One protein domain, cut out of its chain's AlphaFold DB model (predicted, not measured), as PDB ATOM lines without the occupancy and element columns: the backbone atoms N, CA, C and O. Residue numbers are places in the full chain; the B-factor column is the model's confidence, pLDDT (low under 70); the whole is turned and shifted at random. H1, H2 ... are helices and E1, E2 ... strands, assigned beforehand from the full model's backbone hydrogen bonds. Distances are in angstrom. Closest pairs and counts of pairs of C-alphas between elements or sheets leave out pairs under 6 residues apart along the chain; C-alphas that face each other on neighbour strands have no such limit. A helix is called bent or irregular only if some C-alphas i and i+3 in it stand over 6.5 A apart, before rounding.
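This is residues 359 to 436 and 457 to 518 of the 521 residues of an uncharacterized protein of Planctomycetes bacterium (UniProt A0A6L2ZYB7). A five-stranded antiparallel sheet, strongly twisted and curled like part of a barrel, makes the body, with the long bent strands E7 and E8 side by side through it. At one end of the longest axis the small ribbon of E1 and E9 lies with H1, at the other end lie H2 and the loop of residues 483 to 496, and the short pair E3 and E6 packs on the sheet near E4, E7 and E8. The 140 printed residues hold two named helices and nine named strands, in the order E1 E2 E3 E4 E5 E6 H1 E7 H2 E8 E9, and the class is mostly strand. The large sheet runs E2 E7 E8 E4 E5. The whole is compact, with a radius of gyration of the C-alphas of 15.5 A and spans of 47 by 33 by 25 A.

Look first at E7, residues 465 to 478, and its antiparallel neighbour E8, residues 497 to 507. Between them N 470 and O 504 are 2.9 A apart, within hydrogen-bond range, as are N 498 and O 477, also 2.9 A. E7 bends by 90 degrees at residue 475, and E8 bends by 65 degrees at residue 500. Next to E8 find E4, residues 394 to 403, antiparallel to it, with N 396 and O 503 at 2.8 A; E4 bends by 111 degrees at residue 400. E5, residues 408 to 413, is an edge strand and forms a hairpin with E4, with N 397 and O 412 at 2.8 A. The other edge strand is E2, residues 371 to 374, antiparallel to E7, with N 373 and O 467 at 2.8 A. From here go to E3, residues 377 to 379, and E6, residues 415 to 417, an antiparallel pair with N 378 and O 416 at 2.9 A. The closest C-alphas of E6 and E4 are those of Ala 415 and Gly 396, 6.0 A apart. E1, residues 359 to 363, and E9, residues 514 to 518, make the other two-stranded antiparallel sheet, with N 360 and O 517 at 2.9 A. H1, residues 457 to 464, only grazes the large sheet, and its closest C-alpha to E9 is Asp 461, 6.5 A from that of Leu 514. H2, residues 479 to 482, is on the large sheet at a height over the sheet of 7.3 A, over none of its strands. In H1 every O i to N i+4 pair is within hydrogen-bond range; H2 is too short for such a pair.

Find C-alpha 465 at (17.818, -4.228, 43.585), where E7 begins; it is 31.2 A long. E8 is 28.7 A long and ends at C-alpha 507, at (10.682, -1.424, 47.988). E4 measures 19.2 A, E1 13.3 A, E9 12.8 A and E5 10.2 A, while E2 and H1 measure 10.0 A each. E6 at 6.8 A, E3 at 6.5 A and H2 at 5.7 A are the remaining elements. E1 begins at C-alpha 359, at (26.656, -18.154, 42.184), and E9 ends at C-alpha 518, at (27.062, -21.691, 45.560).

The C-alphas of Asp 489 and Val 518 are the two farthest apart, at 49.9 A, while those of Ile 359 and Val 518, first and last printed, are 4.9 A apart. Residues 437 to 456 are not printed, and C-alphas 436 and 457 stand 11.9 A apart across this cut, which falls in the link from E6 to H1. Look along residues 418 to 436, which have no named element: residues 432 to 433 pair antiparallel with residues 372 to 373 of E2, and 435 to 436 with residues 361 to 362 of E1. The links E3 to E4 and H2 to E8 are long. The mean pLDDT of the printed part is 89.7, and this model's confidence is under 70 at residues 387 to 388 and 494 to 495.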
ATOM      1  N   ILE A 359      27.550 -18.586  41.109       97.50
ATOM      2  CA  ILE A 359      26.656 -18.154  42.184       97.50
ATOM      3  C   ILE A 359      25.256 -17.910  41.646       97.50
ATOM      4  O   ILE A 359      25.053 -17.120  40.724       97.50
ATOM      5  N   ARG A 360      24.264 -18.536  42.281       96.62
ATOM      6  CA  ARG A 360      22.853 -18.185  42.125       96.62
ATOM      7  C   ARG A 360      22.424 -17.299  43.288       96.62
ATOM      8  O   ARG A 360      22.580 -17.672  44.444       96.62
ATOM      9  N   ILE A 361      21.873 -16.141  42.960       96.12
ATOM     10  CA  ILE A 361      21.365 -15.141  43.890       96.12
ATOM     11  C   ILE A 361      19.844 -15.226  43.934       96.12
ATOM     12  O   ILE A 361      19.188 -15.212  42.890       96.12
ATOM     13  N   GLU A 362      19.293 -15.289  45.141       95.50
ATOM     14  CA  GLU A 362      17.851 -15.334  45.400       95.50
ATOM     15  C   GLU A 362      17.459 -14.335  46.487       95.50
ATOM     16  O   GLU A 362      18.282 -13.951  47.321       95.50
ATOM     17  N   SER A 363      16.178 -13.958  46.524       92.88
ATOM     18  CA  SER A 363      15.608 -13.260  47.678       92.88
ATOM     19  C   SER A 363      15.280 -14.267  48.782       92.88
ATOM     20  O   SER A 363      14.601 -15.258  48.519       92.88
ATOM     21  N   TYR A 364      15.742 -14.029  50.015       85.81
ATOM     22  CA  TYR A 364      15.580 -15.006  51.105       85.81
ATOM     23  C   TYR A 364      15.108 -14.415  52.431       85.81
ATOM     24  O   TYR A 364      14.261 -15.004  53.102       85.81
ATOM     25  N   ASN A 365      15.618 -13.248  52.830       79.56
ATOM     26  CA  ASN A 365      15.363 -12.714  54.175       79.56
ATOM     27  C   ASN A 365      13.985 -12.046  54.335       79.56
ATOM     28  O   ASN A 365      13.676 -11.505  55.398       79.56
ATOM     29  N   LEU A 366      13.132 -12.138  53.313       82.88
ATOM     30  CA  LEU A 366      11.796 -11.559  53.291       82.88
ATOM     31  C   LEU A 366      10.746 -12.677  53.261       82.88
ATOM     32  O   LEU A 366      10.746 -13.494  52.335       82.88
ATOM     33  N   PRO A 367       9.834 -12.738  54.252       83.38
ATOM     34  CA  PRO A 367       8.814 -13.777  54.319       83.38
ATOM     35  C   PRO A 367       8.030 -13.898  53.009       83.38
ATOM     36  O   PRO A 367       7.473 -12.920  52.511       83.38
ATOM     37  N   GLY A 368       8.003 -15.110  52.452       84.56
ATOM     38  CA  GLY A 368       7.241 -15.434  51.245       84.56
ATOM     39  C   GLY A 368       7.781 -14.845  49.941       84.56
ATOM     40  O   GLY A 368       7.158 -15.097  48.908       84.56
ATOM     41  N   SER A 369       8.897 -14.104  49.974       90.56
ATOM     42  CA  SER A 369       9.508 -13.531  48.773       90.56
ATOM     43  C   SER A 369       9.794 -14.619  47.748       90.56
ATOM     44  O   SER A 369      10.282 -15.700  48.081       90.56
ATOM     45  N   ARG A 370       9.449 -14.329  46.497       93.00
ATOM     46  CA  ARG A 370       9.701 -15.198  45.348       93.00
ATOM     47  C   ARG A 370      10.799 -14.678  44.439       93.00
ATOM     48  O   ARG A 370      11.290 -15.445  43.623       93.00
ATOM     49  N   GLY A 371      11.154 -13.402  44.548       95.69
ATOM     50  CA  GLY A 371      12.095 -12.788  43.633       95.69
ATOM     51  C   GLY A 371      12.323 -11.312  43.902       95.69
ATOM     52  O   GLY A 371      11.965 -10.774  44.954       95.69
ATOM     53  N   PHE A 372      12.957 -10.664  42.938       96.88
ATOM     54  CA  PHE A 372      13.341  -9.265  42.995       96.88
ATOM     55  C   PHE A 372      13.239  -8.593  41.628       96.88
ATOM     56  O   PHE A 372      13.254  -9.245  40.583       96.88
ATOM     57  N   ALA A 373      13.147  -7.269  41.659       96.00
ATOM     58  CA  ALA A 373      13.248  -6.416  40.492       96.00
ATOM     59  C   ALA A 373      14.572  -5.640  40.534       96.00
ATOM     60  O   ALA A 373      14.885  -4.973  41.529       96.00
ATOM     61  N   VAL A 374      15.348  -5.732  39.459       95.25
ATOM     62  CA  VAL A 374      16.576  -4.952  39.238       95.25
ATOM     63  C   VAL A 374      16.191  -3.498  38.952       95.25
ATOM     64  O   VAL A 374      15.132  -3.279  38.387       95.25
ATOM     65  N   LYS A 375      17.010  -2.527  39.384       90.81
ATOM     66  CA  LYS A 375      16.752  -1.068  39.427       90.81
ATOM     67  C   LYS A 375      15.880  -0.444  38.324       90.81
ATOM     68  O   LYS A 375      15.746  -0.944  37.218       90.81
ATOM     69  N   ASP A 376      15.398   0.754  38.663       91.56
ATOM     70  CA  ASP A 376      14.554   1.647  37.855       91.56
ATOM     71  C   ASP A 376      13.074   1.243  37.785       91.56
ATOM     72  O   ASP A 376      12.342   1.651  36.888       91.56
ATOM     73  N   TRP A 377      12.599   0.537  38.813       95.44
ATOM     74  CA  TRP A 377      11.173   0.336  39.065       95.44
ATOM     75  C   TRP A 377      10.590   1.471  39.903       95.44
ATOM     76  O   TRP A 377      11.150   1.852  40.932       95.44
ATOM     77  N   SER A 378       9.432   1.982  39.488       94.25
ATOM     78  CA  SER A 378       8.650   2.952  40.256       94.25
ATOM     79  C   SER A 378       7.471   2.260  40.930       94.25
ATOM     80  O   SER A 378       6.642   1.654  40.248       94.25
ATOM     81  N   LEU A 379       7.407   2.376  42.259       94.38
ATOM     82  CA  LEU A 379       6.325   1.879  43.108       94.38
ATOM     83  C   LEU A 379       5.516   3.079  43.606       94.38
ATOM     84  O   LEU A 379       6.012   3.864  44.416       94.38
ATOM     85  N   ASN A 380       4.312   3.260  43.072       92.56
ATOM     86  CA  ASN A 380       3.467   4.412  43.377       92.56
ATOM     87  C   ASN A 380       2.290   3.987  44.246       92.56
ATOM     88  O   ASN A 380       1.658   2.978  43.954       92.56
ATOM     89  N   ASP A 381       1.960   4.779  45.268       88.19
ATOM     90  CA  ASP A 381       0.727   4.567  46.027       88.19
ATOM     91  C   ASP A 381      -0.473   4.641  45.077       88.19
ATOM     92  O   ASP A 381      -0.632   5.611  44.324       88.19
ATOM     93  N   GLY A 382      -1.327   3.627  45.125       82.31
ATOM     94  CA  GLY A 382      -2.529   3.554  44.317       82.31
ATOM     95  C   GLY A 382      -3.727   3.046  45.114       82.31
ATOM     96  O   GLY A 382      -3.685   2.931  46.344       82.31
ATOM     97  N   PRO A 383      -4.861   2.849  44.427       83.38
ATOM     98  CA  PRO A 383      -6.101   2.431  45.062       83.38
ATOM     99  C   PRO A 383      -6.170   0.916  45.296       83.38
ATOM    100  O   PRO A 383      -7.182   0.458  45.823       83.38
ATOM    101  N   TYR A 384      -5.168   0.139  44.873       85.75
ATOM    102  CA  TYR A 384      -5.311  -1.307  44.782       85.75
ATOM    103  C   TYR A 384      -5.084  -2.000  46.124       85.75
ATOM    104  O   TYR A 384      -4.311  -1.570  46.980       85.75
ATOM    105  N   LYS A 385      -5.778  -3.122  46.316       80.94
ATOM    106  CA  LYS A 385      -5.622  -3.970  47.503       80.94
ATOM    107  C   LYS A 385      -4.612  -5.077  47.232       80.94
ATOM    108  O   LYS A 385      -4.693  -5.747  46.208       80.94
ATOM    109  N   THR A 386      -3.732  -5.358  48.193       80.38
ATOM    110  CA  THR A 386      -2.881  -6.558  48.188       80.38
ATOM    111  C   THR A 386      -3.426  -7.594  49.189       80.38
ATOM    112  O   THR A 386      -3.309  -7.427  50.403       80.38
ATOM    113  N   PRO A 387      -4.060  -8.698  48.737       67.56
ATOM    114  CA  PRO A 387      -4.864  -9.556  49.619       67.56
ATOM    115  C   PRO A 387      -4.083 -10.376  50.658       67.56
ATOM    116  O   PRO A 387      -4.699 -10.985  51.534       67.56
ATOM    117  N   ARG A 388      -2.754 -10.499  50.524       68.25
ATOM    118  CA  ARG A 388      -1.981 -11.550  51.215       68.25
ATOM    119  C   ARG A 388      -0.787 -11.108  52.046       68.25
ATOM    120  O   ARG A 388      -0.362 -11.909  52.875       68.25
ATOM    121  N   ALA A 389      -0.252  -9.908  51.859       76.56
ATOM    122  CA  ALA A 389       0.944  -9.504  52.587       76.56
ATOM    123  C   ALA A 389       1.000  -7.978  52.734       76.56
ATOM    124  O   ALA A 389       1.337  -7.297  51.766       76.56
ATOM    125  N   PRO A 390       0.676  -7.420  53.916       83.75
ATOM    126  CA  PRO A 390       0.779  -5.979  54.146       83.75
ATOM    127  C   PRO A 390       2.218  -5.459  54.004       83.75
ATOM    128  O   PRO A 390       2.414  -4.262  53.827       83.75
ATOM    129  N   GLU A 391       3.220  -6.341  54.060       89.00
ATOM    130  CA  GLU A 391       4.622  -6.011  53.806       89.00
ATOM    131  C   GLU A 391       4.904  -5.726  52.323       89.00
ATOM    132  O   GLU A 391       5.885  -5.057  52.021       89.00
ATOM    133  N   TYR A 392       4.038  -6.181  51.410       93.06
ATOM    134  CA  TYR A 392       4.136  -5.974  49.964       93.06
ATOM    135  C   TYR A 392       2.920  -5.170  49.479       93.06
ATOM    136  O   TYR A 392       1.959  -5.749  48.964       93.06
ATOM    137  N   PRO A 393       2.901  -3.844  49.704       93.38
ATOM    138  CA  PRO A 393       1.696  -3.041  49.530       93.38
ATOM    139  C   PRO A 393       1.388  -2.674  48.073       93.38
ATOM    140  O   PRO A 393       0.288  -2.203  47.824       93.38
ATOM    141  N   PHE A 394       2.310  -2.890  47.129       95.00
ATOM    142  CA  PHE A 394       2.136  -2.463  45.738       95.00
ATOM    143  C   PHE A 394       1.702  -3.633  44.851       95.00
ATOM    144  O   PHE A 394       2.414  -4.635  44.763       95.00
ATOM    145  N   LEU A 395       0.554  -3.530  44.183       93.62
ATOM    146  CA  LEU A 395       0.002  -4.580  43.323       93.62
ATOM    147  C   LEU A 395       0.525  -4.489  41.881       93.62
ATOM    148  O   LEU A 395       0.624  -3.408  41.314       93.62
ATOM    149  N   GLY A 396       0.749  -5.639  41.248       93.56
ATOM    150  CA  GLY A 396       0.792  -5.784  39.792       93.56
ATOM    151  C   GLY A 396      -0.035  -6.991  39.355       93.56
ATOM    152  O   GLY A 396       0.343  -8.129  39.624       93.56
ATOM    153  N   LEU A 397      -1.164  -6.763  38.687       91.88
ATOM    154  CA  LEU A 397      -2.014  -7.815  38.129       91.88
ATOM    155  C   LEU A 397      -1.671  -8.021  36.653       91.88
ATOM    156  O   LEU A 397      -1.765  -7.085  35.858       91.88
ATOM    157  N   CYS A 398      -1.258  -9.225  36.274       92.88
ATOM    158  CA  CYS A 398      -0.712  -9.501  34.949       92.88
ATOM    159  C   CYS A 398      -1.797  -9.699  33.888       92.88
ATOM    160  O   CYS A 398      -2.853 -10.276  34.149       92.88
ATOM    161  N   MET A 399      -1.484  -9.310  32.653       91.44
ATOM    162  CA  MET A 399      -2.170  -9.833  31.470       91.44
ATOM    163  C   MET A 399      -1.574 -11.191  31.066       91.44
ATOM    164  O   MET A 399      -0.480 -11.557  31.490       91.44
ATOM    165  N   ASN A 400      -2.277 -11.932  30.204       88.44
ATOM    166  CA  ASN A 400      -1.753 -13.138  29.562       88.44
ATOM    167  C   ASN A 400      -1.706 -12.929  28.032       88.44
ATOM    168  O   ASN A 400      -2.772 -12.783  27.425       88.44
ATOM    169  N   PRO A 401      -0.517 -12.915  27.396       92.50
ATOM    170  CA  PRO A 401       0.808 -13.161  27.979       92.50
ATOM    171  C   PRO A 401       1.316 -12.005  28.855       92.50
ATOM    172  O   PRO A 401       1.061 -10.841  28.559       92.50
ATOM    173  N   PHE A 402       2.073 -12.337  29.910       93.56
ATOM    174  CA  PHE A 402       2.638 -11.344  30.833       93.56
ATOM    175  C   PHE A 402       3.788 -10.549  30.209       93.56
ATOM    176  O   PHE A 402       3.887  -9.344  30.404       93.56
ATOM    177  N   ILE A 403       4.644 -11.196  29.420       94.62
ATOM    178  CA  ILE A 403       5.711 -10.519  28.679       94.62
ATOM    179  C   ILE A 403       5.239 -10.334  27.240       94.62
ATOM    180  O   ILE A 403       4.913 -11.305  26.558       94.62
ATOM    181  N   THR A 404       5.210  -9.083  26.779       91.25
ATOM    182  CA  THR A 404       4.872  -8.740  25.392       91.25
ATOM    183  C   THR A 404       5.979  -7.872  24.807       91.25
ATOM    184  O   THR A 404       6.114  -6.694  25.143       91.25
ATOM    185  N   GLY A 405       6.796  -8.462  23.931       89.56
ATOM    186  CA  GLY A 405       8.008  -7.812  23.429       89.56
ATOM    187  C   GLY A 405       9.007  -7.570  24.563       89.56
ATOM    188  O   GLY A 405       9.361  -8.501  25.278       89.56
ATOM    189  N   SER A 406       9.434  -6.319  24.739       90.69
ATOM    190  CA  SER A 406      10.357  -5.890  25.805       90.69
ATOM    191  C   SER A 406       9.629  -5.094  26.893       90.69
ATOM    192  O   SER A 406      10.055  -3.999  27.254       90.69
ATOM    193  N   SER A 407       8.461  -5.582  27.319       93.00
ATOM    194  CA  SER A 407       7.646  -4.933  28.348       93.00
ATOM    195  C   SER A 407       6.804  -5.935  29.135       93.00
ATOM    196  O   SER A 407       6.424  -6.992  28.617       93.00
ATOM    197  N   TYR A 408       6.490  -5.565  30.377       94.81
ATOM    198  CA  TYR A 408       5.541  -6.268  31.235       94.81
ATOM    199  C   TYR A 408       4.121  -5.757  30.977       94.81
ATOM    200  O   TYR A 408       3.848  -4.560  31.063       94.81
ATOM    201  N   ALA A 409       3.215  -6.671  30.649       94.81
ATOM    202  CA  ALA A 409       1.817  -6.388  30.379       94.81
ATOM    203  C   ALA A 409       0.996  -6.536  31.666       94.81
ATOM    204  O   ALA A 409       0.831  -7.635  32.205       94.81
ATOM    205  N   TRP A 410       0.462  -5.413  32.136       93.69
ATOM    206  CA  TRP A 410      -0.331  -5.325  33.355       93.69
ATOM    207  C   TRP A 410      -1.786  -4.989  33.027       93.69
ATOM    208  O   TRP A 410      -2.056  -4.107  32.215       93.69
ATOM    209  N   GLN A 411      -2.718  -5.675  33.684       90.88
ATOM    210  CA  GLN A 411      -4.134  -5.310  33.731       90.88
ATOM    211  C   GLN A 411      -4.307  -4.042  34.584       90.88
ATOM    212  O   GLN A 411      -4.957  -3.084  34.181       90.88
ATOM    213  N   CYS A 412      -3.666  -4.035  35.752       89.94
ATOM    214  CA  CYS A 412      -3.551  -2.906  36.666       89.94
ATOM    215  C   CYS A 412      -2.255  -3.059  37.456       89.94
ATOM    216  O   CYS A 412      -1.856  -4.177  37.788       89.94
ATOM    217  N   THR A 413      -1.563  -1.954  37.719       94.06
ATOM    218  CA  THR A 413      -0.296  -2.005  38.446       94.06
ATOM    219  C   THR A 413       0.024  -0.688  39.139       94.06
ATOM    220  O   THR A 413      -0.243   0.392  38.614       94.06
ATOM    221  N   GLU A 414       0.638  -0.802  40.306       95.38
ATOM    222  CA  GLU A 414       1.345   0.246  41.045       95.38
ATOM    223  C   GLU A 414       2.864   0.143  40.853       95.38
ATOM    224  O   GLU A 414       3.601   1.054  41.231       95.38
ATOM    225  N   ALA A 415       3.326  -0.951  40.243       94.56
ATOM    226  CA  ALA A 415       4.715  -1.222  39.919       94.56
ATOM    227  C   ALA A 415       4.951  -1.050  38.415       94.56
ATOM    228  O   ALA A 415       4.401  -1.773  37.581       94.56
ATOM    229  N   THR A 416       5.780  -0.075  38.062       93.56
ATOM    230  CA  THR A 416       6.099   0.243  36.666       93.56
ATOM    231  C   THR A 416       7.593   0.102  36.428       93.56
ATOM    232  O   THR A 416       8.393   0.693  37.151       93.56
ATOM    233  N   ASP A 417       7.950  -0.692  35.421       93.38
ATOM    234  CA  ASP A 417       9.322  -0.823  34.931       93.38
ATOM    235  C   ASP A 417       9.689   0.440  34.144       93.38
ATOM    236  O   ASP A 417       8.982   0.841  33.213       93.38
ATOM    237  N   GLY A 418      10.757   1.109  34.570       89.75
ATOM    238  CA  GLY A 418      11.370   2.202  33.831       89.75
ATOM    239  C   GLY A 418      12.273   1.682  32.714       89.75
ATOM    240  O   GLY A 418      12.249   0.514  32.343       89.75
ATOM    241  N   ASN A 419      13.121   2.559  32.178       82.81
ATOM    242  CA  ASN A 419      14.279   2.070  31.435       82.81
ATOM    243  C   ASN A 419      15.253   1.503  32.470       82.81
ATOM    244  O   ASN A 419      15.932   2.290  33.126       82.81
ATOM    245  N   GLY A 420      15.259   0.180  32.623       76.50
ATOM    246  CA  GLY A 420      16.118  -0.556  33.541       76.50
ATOM    247  C   GLY A 420      17.613  -0.346  33.298       76.50
ATOM    248  O   GLY A 420      18.055   0.393  32.409       76.50
ATOM    249  N   ILE A 421      18.428  -1.062  34.073       88.94
ATOM    250  CA  ILE A 421      19.881  -1.044  33.892       88.94
ATOM    251  C   ILE A 421      20.233  -1.664  32.533       88.94
ATOM    252  O   ILE A 421      19.916  -2.816  32.254       88.94
ATOM    253  N   THR A 422      20.974  -0.927  31.706       94.31
ATOM    254  CA  THR A 422      21.529  -1.462  30.455       94.31
ATOM    255  C   THR A 422      22.392  -2.697  30.722       94.31
ATOM    256  O   THR A 422      23.320  -2.646  31.530       94.31
ATOM    257  N   GLY A 423      22.111  -3.780  30.001       96.62
ATOM    258  CA  GLY A 423      22.888  -5.017  30.004       96.62
ATOM    259  C   GLY A 423      23.702  -5.194  28.723       96.62
ATOM    260  O   GLY A 423      23.771  -4.299  27.876       96.62
ATOM    261  N   GLN A 424      24.316  -6.366  28.563       98.25
ATOM    262  CA  GLN A 424      25.073  -6.719  27.359       98.25
ATOM    263  C   GLN A 424      24.216  -6.560  26.101       98.25
ATOM    264  O   GLN A 424      23.199  -7.229  25.935       98.25
ATOM    265  N   GLY A 425      24.612  -5.646  25.213       96.94
ATOM    266  CA  GLY A 425      23.950  -5.436  23.923       96.94
ATOM    267  C   GLY A 425      22.480  -5.001  23.966       96.94
ATOM    268  O   GLY A 425      21.852  -4.974  22.905       96.94
ATOM    269  N   GLN A 426      21.936  -4.648  25.136       94.50
ATOM    270  CA  GLN A 426      20.522  -4.320  25.317       94.50
ATOM    271  C   GLN A 426      20.326  -3.183  26.329       94.50
ATOM    272  O   GLN A 426      20.816  -3.241  27.454       94.50
ATOM    273  N   ALA A 427      19.573  -2.152  25.934       93.88
ATOM    274  CA  ALA A 427      19.343  -0.963  26.758       93.88
ATOM    275  C   ALA A 427      18.399  -1.226  27.939       93.88
ATOM    276  O   ALA A 427      18.625  -0.663  29.004       93.88
ATOM    277  N   ASN A 428      17.387  -2.078  27.734       93.50
ATOM    278  CA  ASN A 428      16.419  -2.493  28.750       93.50
ATOM    279  C   ASN A 428      16.212  -4.023  28.687       93.50
ATOM    280  O   ASN A 428      15.307  -4.488  27.982       93.50
ATOM    281  N   PRO A 429      17.108  -4.833  29.282       96.06
ATOM    282  CA  PRO A 429      16.881  -6.271  29.418       96.06
ATOM    283  C   PRO A 429      15.700  -6.529  30.364       96.06
ATOM    284  O   PRO A 429      15.268  -5.625  31.075       96.06
ATOM    285  N   ALA A 430      15.184  -7.761  30.395       95.38
ATOM    286  CA  ALA A 430      14.219  -8.142  31.424       95.38
ATOM    287  C   ALA A 430      14.811  -7.841  32.814       95.38
ATOM    288  O   ALA A 430      16.011  -8.016  33.016       95.38
ATOM    289  N   SER A 431      13.988  -7.369  33.749       95.38
ATOM    290  CA  SER A 431      14.437  -6.837  35.045       95.38
ATOM    291  C   SER A 431      13.753  -7.490  36.256       95.38
ATOM    292  O   SER A 431      14.148  -7.228  37.389       95.38
ATOM    293  N   LEU A 432      12.770  -8.370  36.041       95.50
ATOM    294  CA  LEU A 432      12.023  -9.095  37.073       95.50
ATOM    295  C   LEU A 432      12.435 -10.573  37.125       95.50
ATOM    296  O   LEU A 432      12.245 -11.300  36.148       95.50
ATOM    297  N   PHE A 433      12.956 -11.026  38.268       95.81
ATOM    298  CA  PHE A 433      13.585 -12.342  38.391       95.81
ATOM    299  C   PHE A 433      13.224 -13.080  39.676       95.81
ATOM    300  O   PHE A 433      13.211 -12.495  40.755       95.81
ATOM    301  N   GLU A 434      13.050 -14.401  39.578       95.56
ATOM    302  CA  GLU A 434      13.031 -15.283  40.757       95.56
ATOM    303  C   GLU A 434      14.447 -15.517  41.309       95.56
ATOM    304  O   GLU A 434      14.649 -15.670  42.512       95.56
ATOM    305  N   PHE A 435      15.441 -15.524  40.419       95.75
ATOM    306  CA  PHE A 435      16.856 -15.657  40.742       95.75
ATOM    307  C   PHE A 435      17.717 -15.011  39.654       95.75
ATOM    308  O   PHE A 435      17.286 -14.860  38.512       95.75
ATOM    309  N   HIS A 436      18.972 -14.713  39.979       97.12
ATOM    310  CA  HIS A 436      19.977 -14.231  39.024       97.12
ATOM    311  C   HIS A 436      21.276 -15.012  39.194       97.12
ATOM    312  O   HIS A 436      21.572 -15.448  40.304       97.12
ATOM    313  N   ILE A 457      27.534  -9.408  48.376       94.94
ATOM    314  CA  ILE A 457      26.100  -9.511  48.065       94.94
ATOM    315  C   ILE A 457      25.276  -8.358  48.654       94.94
ATOM    316  O   ILE A 457      24.305  -7.948  48.039       94.94
ATOM    317  N   LEU A 458      25.697  -7.780  49.787       95.00
ATOM    318  CA  LEU A 458      25.062  -6.582  50.349       95.00
ATOM    319  C   LEU A 458      25.236  -5.377  49.416       95.00
ATOM    320  O   LEU A 458      24.296  -4.631  49.189       95.00
ATOM    321  N   GLU A 459      26.431  -5.205  48.847       95.56
ATOM    322  CA  GLU A 459      26.673  -4.141  47.870       95.56
ATOM    323  C   GLU A 459      25.824  -4.339  46.610       95.56
ATOM    324  O   GLU A 459      25.315  -3.363  46.066       95.56
ATOM    325  N   MET A 460      25.653  -5.584  46.152       95.00
ATOM    326  CA  MET A 460      24.744  -5.897  45.048       95.00
ATOM    327  C   MET A 460      23.293  -5.570  45.408       95.00
ATOM    328  O   MET A 460      22.612  -4.923  44.620       95.00
ATOM    329  N   ASP A 461      22.833  -5.975  46.588       95.12
ATOM    330  CA  ASP A 461      21.481  -5.707  47.076       95.12
ATOM    331  C   ASP A 461      21.185  -4.197  47.095       95.12
ATOM    332  O   ASP A 461      20.279  -3.723  46.407       95.12
ATOM    333  N   ASP A 462      22.048  -3.422  47.759       93.44
ATOM    334  CA  ASP A 462      21.917  -1.968  47.893       93.44
ATOM    335  C   ASP A 462      22.007  -1.234  46.536       93.44
ATOM    336  O   ASP A 462      21.366  -0.197  46.324       93.44
ATOM    337  N   ASN A 463      22.818  -1.740  45.596       92.06
ATOM    338  CA  ASN A 463      23.128  -1.036  44.349       92.06
ATOM    339  C   ASN A 463      22.413  -1.554  43.104       92.06
ATOM    340  O   ASN A 463      22.448  -0.848  42.095       92.06
ATOM    341  N   ALA A 464      21.791  -2.727  43.122       93.94
ATOM    342  CA  ALA A 464      21.177  -3.319  41.934       93.94
ATOM    343  C   ALA A 464      19.686  -3.615  42.110       93.94
ATOM    344  O   ALA A 464      18.973  -3.640  41.108       93.94
ATOM    345  N   ILE A 465      19.194  -3.791  43.338       95.50
ATOM    346  CA  ILE A 465      17.818  -4.228  43.585       95.50
ATOM    347  C   ILE A 465      16.928  -3.035  43.944       95.50
ATOM    348  O   ILE A 465      17.205  -2.295  44.885       95.50
ATOM    349  N   ALA A 466      15.842  -2.841  43.191       95.38
ATOM    350  CA  ALA A 466      14.828  -1.826  43.491       95.38
ATOM    351  C   ALA A 466      13.737  -2.346  44.430       95.38
ATOM    352  O   ALA A 466      13.252  -1.603  45.286       95.38
ATOM    353  N   SER A 467      13.309  -3.596  44.251       96.00
ATOM    354  CA  SER A 467      12.189  -4.157  45.006       96.00
ATOM    355  C   SER A 467      12.255  -5.675  45.104       96.00
ATOM    356  O   SER A 467      12.923  -6.335  44.310       96.00
ATOM    357  N   HIS A 468      11.517  -6.221  46.065       96.50
ATOM    358  CA  HIS A 468      11.244  -7.649  46.190       96.50
ATOM    359  C   HIS A 468       9.768  -7.915  45.972       96.50
ATOM    360  O   HIS A 468       8.937  -7.043  46.235       96.50
ATOM    361  N   TYR A 469       9.430  -9.123  45.531       95.50
ATOM    362  CA  TYR A 469       8.041  -9.473  45.279       95.50
ATOM    363  C   TYR A 469       7.666 -10.857  45.793       95.50
ATOM    364  O   TYR A 469       8.475 -11.784  45.824       95.50
ATOM    365  N   ILE A 470       6.387 -11.005  46.123       94.69
ATOM    366  CA  ILE A 470       5.699 -12.297  46.149       94.69
ATOM    367  C   ILE A 470       4.879 -12.444  44.868       94.69
ATOM    368  O   ILE A 470       4.448 -11.445  44.295       94.69
ATOM    369  N   ALA A 471       4.647 -13.678  44.431       92.00
ATOM    370  CA  ALA A 471       3.769 -13.954  43.298       92.00
ATOM    371  C   ALA A 471       2.847 -15.145  43.583       92.00
ATOM    372  O   ALA A 471       3.221 -16.092  44.287       92.00
ATOM    373  N   ASP A 472       1.639 -15.088  43.031       89.69
ATOM    374  CA  ASP A 472       0.652 -16.166  43.052       89.69
ATOM    375  C   ASP A 472       0.143 -16.368  41.625       89.69
ATOM    376  O   ASP A 472      -0.217 -15.403  40.949       89.69
ATOM    377  N   PHE A 473       0.127 -17.620  41.175       90.00
ATOM    378  CA  PHE A 473      -0.124 -17.957  39.778       90.00
ATOM    379  C   PHE A 473      -1.388 -18.799  39.635       90.00
ATOM    380  O   PHE A 473      -1.620 -19.730  40.412       90.00
ATOM    381  N   GLY A 474      -2.189 -18.499  38.615       85.50
ATOM    382  CA  GLY A 474      -3.354 -19.286  38.230       85.50
ATOM    383  C   GLY A 474      -4.490 -19.259  39.250       85.50
ATOM    384  O   GLY A 474      -5.217 -20.250  39.376       85.50
ATOM    385  N   VAL A 475      -4.660 -18.160  39.989       81.94
ATOM    386  CA  VAL A 475      -5.691 -18.081  41.027       81.94
ATOM    387  C   VAL A 475      -6.912 -17.314  40.541       81.94
ATOM    388  O   VAL A 475      -6.797 -16.258  39.930       81.94
ATOM    389  N   VAL A 476      -8.100 -17.854  40.831       82.75
ATOM    390  CA  VAL A 476      -9.367 -17.156  40.594       82.75
ATOM    391  C   VAL A 476      -9.485 -16.003  41.582       82.75
ATOM    392  O   VAL A 476      -9.435 -16.212  42.800       82.75
ATOM    393  N   ARG A 477      -9.632 -14.798  41.044       81.06
ATOM    394  CA  ARG A 477      -9.760 -13.557  41.802       81.06
ATOM    395  C   ARG A 477     -10.783 -12.660  41.147       81.06
ATOM    396  O   ARG A 477     -10.887 -12.660  39.923       81.06
ATOM    397  N   CYS A 478     -11.522 -11.936  41.969       86.56
ATOM    398  CA  CYS A 478     -12.572 -11.035  41.527       86.56
ATOM    399  C   CYS A 478     -12.098  -9.583  41.625       86.56
ATOM    400  O   CYS A 478     -11.166  -9.285  42.370       86.56
ATOM    401  N   GLU A 479     -12.739  -8.669  40.904       85.38
ATOM    402  CA  GLU A 479     -12.394  -7.235  40.922       85.38
ATOM    403  C   GLU A 479     -12.346  -6.661  42.342       85.38
ATOM    404  O   GLU A 479     -11.417  -5.943  42.712       85.38
ATOM    405  N   THR A 480     -13.297  -7.086  43.178       85.12
ATOM    406  CA  THR A 480     -13.413  -6.693  44.589       85.12
ATOM    407  C   THR A 480     -12.257  -7.163  45.482       85.12
ATOM    408  O   THR A 480     -12.061  -6.596  46.561       85.12
ATOM    409  N   ASP A 481     -11.471  -8.161  45.054       84.50
ATOM    410  CA  ASP A 481     -10.285  -8.617  45.789       84.50
ATOM    411  C   ASP A 481      -9.129  -7.607  45.676       84.50
ATOM    412  O   ASP A 481      -8.323  -7.496  46.601       84.50
ATOM    413  N   PHE A 482      -9.053  -6.868  44.562       85.50
ATOM    414  CA  PHE A 482      -7.920  -6.005  44.208       85.50
ATOM    415  C   PHE A 482      -8.282  -4.527  44.009       85.50
ATOM    416  O   PHE A 482      -7.375  -3.710  43.888       85.50
ATOM    417  N   ASP A 483      -9.573  -4.180  43.978       87.38
ATOM    418  CA  ASP A 483     -10.088  -2.867  43.553       87.38
ATOM    419  C   ASP A 483      -9.596  -2.484  42.143       87.38
ATOM    420  O   ASP A 483      -9.133  -1.373  41.893       87.38
ATOM    421  N   CYS A 484      -9.667  -3.441  41.216       86.88
ATOM    422  CA  CYS A 484      -9.192  -3.303  39.843       86.88
ATOM    423  C   CYS A 484     -10.272  -3.743  38.851       86.88
ATOM    424  O   CYS A 484     -10.802  -4.845  38.971       86.88
ATOM    425  N   ASP A 485     -10.563  -2.877  37.880       86.88
ATOM    426  CA  ASP A 485     -11.492  -3.115  36.770       86.88
ATOM    427  C   ASP A 485     -10.869  -4.111  35.769       86.88
ATOM    428  O   ASP A 485      -9.934  -3.791  35.024       86.88
ATOM    429  N   MET A 486     -11.318  -5.367  35.822       84.62
ATOM    430  CA  MET A 486     -10.745  -6.479  35.063       84.62
ATOM    431  C   MET A 486     -11.400  -6.670  33.690       84.62
ATOM    432  O   MET A 486     -10.790  -7.287  32.803       84.62
ATOM    433  N   ASP A 487     -12.623  -6.187  33.493       84.69
ATOM    434  CA  ASP A 487     -13.351  -6.313  32.229       84.69
ATOM    435  C   ASP A 487     -13.390  -5.010  31.406       84.69
ATOM    436  O   ASP A 487     -13.646  -5.058  30.196       84.69
ATOM    437  N   GLY A 488     -13.002  -3.889  32.016       83.44
ATOM    438  CA  GLY A 488     -12.937  -2.571  31.401       83.44
ATOM    439  C   GLY A 488     -14.294  -1.872  31.319       83.44
ATOM    440  O   GLY A 488     -14.446  -0.963  30.494       83.44
ATOM    441  N   ASP A 489     -15.292  -2.303  32.095       86.50
ATOM    442  CA  ASP A 489     -16.629  -1.709  32.117       86.50
ATOM    443  C   ASP A 489     -16.726  -0.444  32.999       86.50
ATOM    444  O   ASP A 489     -17.701   0.314  32.908       86.50
ATOM    445  N   GLY A 490     -15.680  -0.162  33.785       84.06
ATOM    446  CA  GLY A 490     -15.583   0.972  34.699       84.06
ATOM    447  C   GLY A 490     -16.216   0.746  36.077       84.06
ATOM    448  O   GLY A 490     -16.364   1.722  36.823       84.06
ATOM    449  N   ILE A 491     -16.613  -0.481  36.432       82.06
ATOM    450  CA  ILE A 491     -17.366  -0.828  37.645       82.06
ATOM    451  C   ILE A 491     -16.626  -1.897  38.466       82.06
ATOM    452  O   ILE A 491     -16.843  -3.087  38.319       82.06
ATOM    453  N   MET A 492     -15.881  -1.472  39.489       77.56
ATOM    454  CA  MET A 492     -15.114  -2.363  40.389       77.56
ATOM    455  C   MET A 492     -15.960  -3.173  41.405       77.56
ATOM    456  O   MET A 492     -15.439  -3.670  42.403       77.56
ATOM    457  N   GLU A 493     -17.280  -3.263  41.212       70.38
ATOM    458  CA  GLU A 493     -18.222  -3.953  42.116       70.38
ATOM    459  C   GLU A 493     -18.773  -5.259  41.523       70.38
ATOM    460  O   GLU A 493     -19.651  -5.897  42.119       70.38
ATOM    461  N   SER A 494     -18.295  -5.673  40.349       66.88
ATOM    462  CA  SER A 494     -18.764  -6.900  39.731       66.88
ATOM    463  C   SER A 494     -18.121  -8.130  40.405       66.88
ATOM    464  O   SER A 494     -16.969  -8.128  40.841       66.88
ATOM    465  N   ASN A 495     -18.872  -9.235  40.505       69.12
ATOM    466  CA  ASN A 495     -18.306 -10.551  40.841       69.12
ATOM    467  C   ASN A 495     -17.584 -11.161  39.622       69.12
ATOM    468  O   ASN A 495     -17.569 -12.386  39.468       69.12
ATOM    469  N   GLU A 496     -17.064 -10.342  38.705       79.25
ATOM    470  CA  GLU A 496     -16.276 -10.853  37.601       79.25
ATOM    471  C   GLU A 496     -14.959 -11.374  38.155       79.25
ATOM    472  O   GLU A 496     -14.128 -10.631  38.674       79.25
ATOM    473  N   CYS A 497     -14.808 -12.694  38.093       82.12
ATOM    474  CA  CYS A 497     -13.626 -13.371  38.576       82.12
ATOM    475  C   CYS A 497     -12.890 -13.999  37.403       82.12
ATOM    476  O   CYS A 497     -13.469 -14.756  36.616       82.12
ATOM    477  N   ARG A 498     -11.595 -13.721  37.315       82.81
ATOM    478  CA  ARG A 498     -10.713 -14.268  36.288       82.81
ATOM    479  C   ARG A 498      -9.585 -15.046  36.942       82.81
ATOM    480  O   ARG A 498      -9.261 -14.852  38.112       82.81
ATOM    481  N   ILE A 499      -9.040 -15.998  36.191       80.75
ATOM    482  CA  ILE A 499      -7.780 -16.638  36.560       80.75
ATOM    483  C   ILE A 499      -6.693 -15.645  36.182       80.75
ATOM    484  O   ILE A 499      -6.503 -15.389  34.992       80.75
ATOM    485  N   SER A 500      -6.009 -15.114  37.186       80.88
ATOM    486  CA  SER A 500      -4.967 -14.118  36.980       80.88
ATOM    487  C   SER A 500      -3.734 -14.448  37.806       80.88
ATOM    488  O   SER A 500      -3.822 -14.992  38.911       80.88
ATOM    489  N   ASP A 501      -2.590 -14.091  37.241       91.19
ATOM    490  CA  ASP A 501      -1.314 -14.056  37.937       91.19
ATOM    491  C   ASP A 501      -1.158 -12.660  38.545       91.19
ATOM    492  O   ASP A 501      -1.489 -11.660  37.898       91.19
ATOM    493  N   TYR A 502      -0.689 -12.573  39.788       91.00
ATOM    494  CA  TYR A 502      -0.379 -11.279  40.392       91.00
ATOM    495  C   TYR A 502       0.943 -11.310  41.140       91.00
ATOM    496  O   TYR A 502       1.368 -12.333  41.684       91.00
ATOM    497  N   TYR A 503       1.546 -10.133  41.188       94.25
ATOM    498  CA  TYR A 503       2.741  -9.806  41.932       94.25
ATOM    499  C   TYR A 503       2.363  -8.784  43.003       94.25
ATOM    500  O   TYR A 503       1.546  -7.890  42.769       94.25
ATOM    501  N   SER A 504       2.941  -8.913  44.190       94.38
ATOM    502  CA  SER A 504       2.900  -7.856  45.201       94.38
ATOM    503  C   SER A 504       4.324  -7.478  45.555       94.38
ATOM    504  O   SER A 504       5.121  -8.355  45.888       94.38
ATOM    505  N   PHE A 505       4.638  -6.190  45.465       95.62
ATOM    506  CA  PHE A 505       5.984  -5.651  45.589       95.62
ATOM    507  C   PHE A 505       6.172  -4.918  46.913       95.62
ATOM    508  O   PHE A 505       5.247  -4.302  47.444       95.62
ATOM    509  N   GLN A 506       7.408  -4.937  47.399       94.31
ATOM    510  CA  GLN A 506       7.899  -4.059  48.450       94.31
ATOM    511  C   GLN A 506       9.203  -3.390  47.990       94.31
ATOM    512  O   GLN A 506      10.042  -4.075  47.396       94.31
ATOM    513  N   PRO A 507       9.405  -2.084  48.243       95.25
ATOM    514  CA  PRO A 507      10.682  -1.424  47.988       95.25
ATOM    515  C   PRO A 507      11.800  -2.165  48.714       95.25
ATOM    516  O   PRO A 507      11.558  -2.667  49.811       95.25
ATOM    517  N   ASN A 508      13.001  -2.224  48.130       94.69
ATOM    518  CA  ASN A 508      14.118  -2.932  48.749       94.69
ATOM    519  C   ASN A 508      14.389  -2.377  50.166       94.69
ATOM    520  O   ASN A 508      14.772  -1.206  50.295       94.69
ATOM    521  N   PRO A 509      14.137  -3.152  51.239       91.12
ATOM    522  CA  PRO A 509      14.400  -2.687  52.587       91.12
ATOM    523  C   PRO A 509      15.905  -2.693  52.860       91.12
ATOM    524  O   PRO A 509      16.645  -3.527  52.361       91.12
ATOM    525  N   SER A 510      16.368  -1.784  53.716       81.12
ATOM    526  CA  SER A 510      17.786  -1.727  54.080       81.12
ATOM    527  C   SER A 510      18.280  -3.034  54.711       81.12
ATOM    528  O   SER A 510      17.627  -3.567  55.615       81.12
ATOM    529  N   GLY A 511      19.497  -3.442  54.351       79.38
ATOM    530  CA  GLY A 511      20.154  -4.642  54.865       79.38
ATOM    531  C   GLY A 511      20.007  -5.810  53.900       79.38
ATOM    532  O   GLY A 511      19.036  -5.874  53.171       79.38
ATOM    533  N   ASN A 512      20.964  -6.736  53.921       86.00
ATOM    534  CA  ASN A 512      21.092  -7.770  52.897       86.00
ATOM    535  C   ASN A 512      19.852  -8.680  52.812       86.00
ATOM    536  O   ASN A 512      19.644  -9.518  53.696       86.00
ATOM    537  N   GLN A 513      19.066  -8.556  51.743       91.94
ATOM    538  CA  GLN A 513      17.897  -9.401  51.468       91.94
ATOM    539  C   GLN A 513      18.201 -10.604  50.575       91.94
ATOM    540  O   GLN A 513      17.355 -11.495  50.407       91.94
ATOM    541  N   LEU A 514      19.416 -10.643  50.033       94.50
ATOM    542  CA  LEU A 514      19.877 -11.663  49.113       94.50
ATOM    543  C   LEU A 514      20.600 -12.798  49.841       94.50
ATOM    544  O   LEU A 514      21.264 -12.608  50.866       94.50
ATOM    545  N   VAL A 515      20.498 -13.995  49.271       94.50
ATOM    546  CA  VAL A 515      21.301 -15.162  49.648       94.50
ATOM    547  C   VAL A 515      22.065 -15.677  48.437       94.50
ATOM    548  O   VAL A 515      21.570 -15.631  47.310       94.50
ATOM    549  N   GLU A 516      23.267 -16.186  48.685       94.31
ATOM    550  CA  GLU A 516      24.054 -16.907  47.693       94.31
ATOM    551  C   GLU A 516      23.827 -18.418  47.805       94.31
ATOM    552  O   GLU A 516      23.892 -19.012  48.884       94.31
ATOM    553  N   ILE A 517      23.576 -19.045  46.663       93.50
ATOM    554  CA  ILE A 517      23.581 -20.492  46.487       93.50
ATOM    555  C   ILE A 517      24.754 -20.817  45.572       93.50
ATOM    556  O   ILE A 517      24.744 -20.527  44.373       93.50
ATOM    557  N   VAL A 518      25.772 -21.409  46.179       92.50
ATOM    558  CA  VAL A 518      27.062 -21.691  45.560       92.50
ATOM    559  C   VAL A 518      27.009 -23.011  44.791       92.50
ATOM    560  O   VAL A 518      26.520 -24.010  45.319       92.50
TER     561      VAL A 518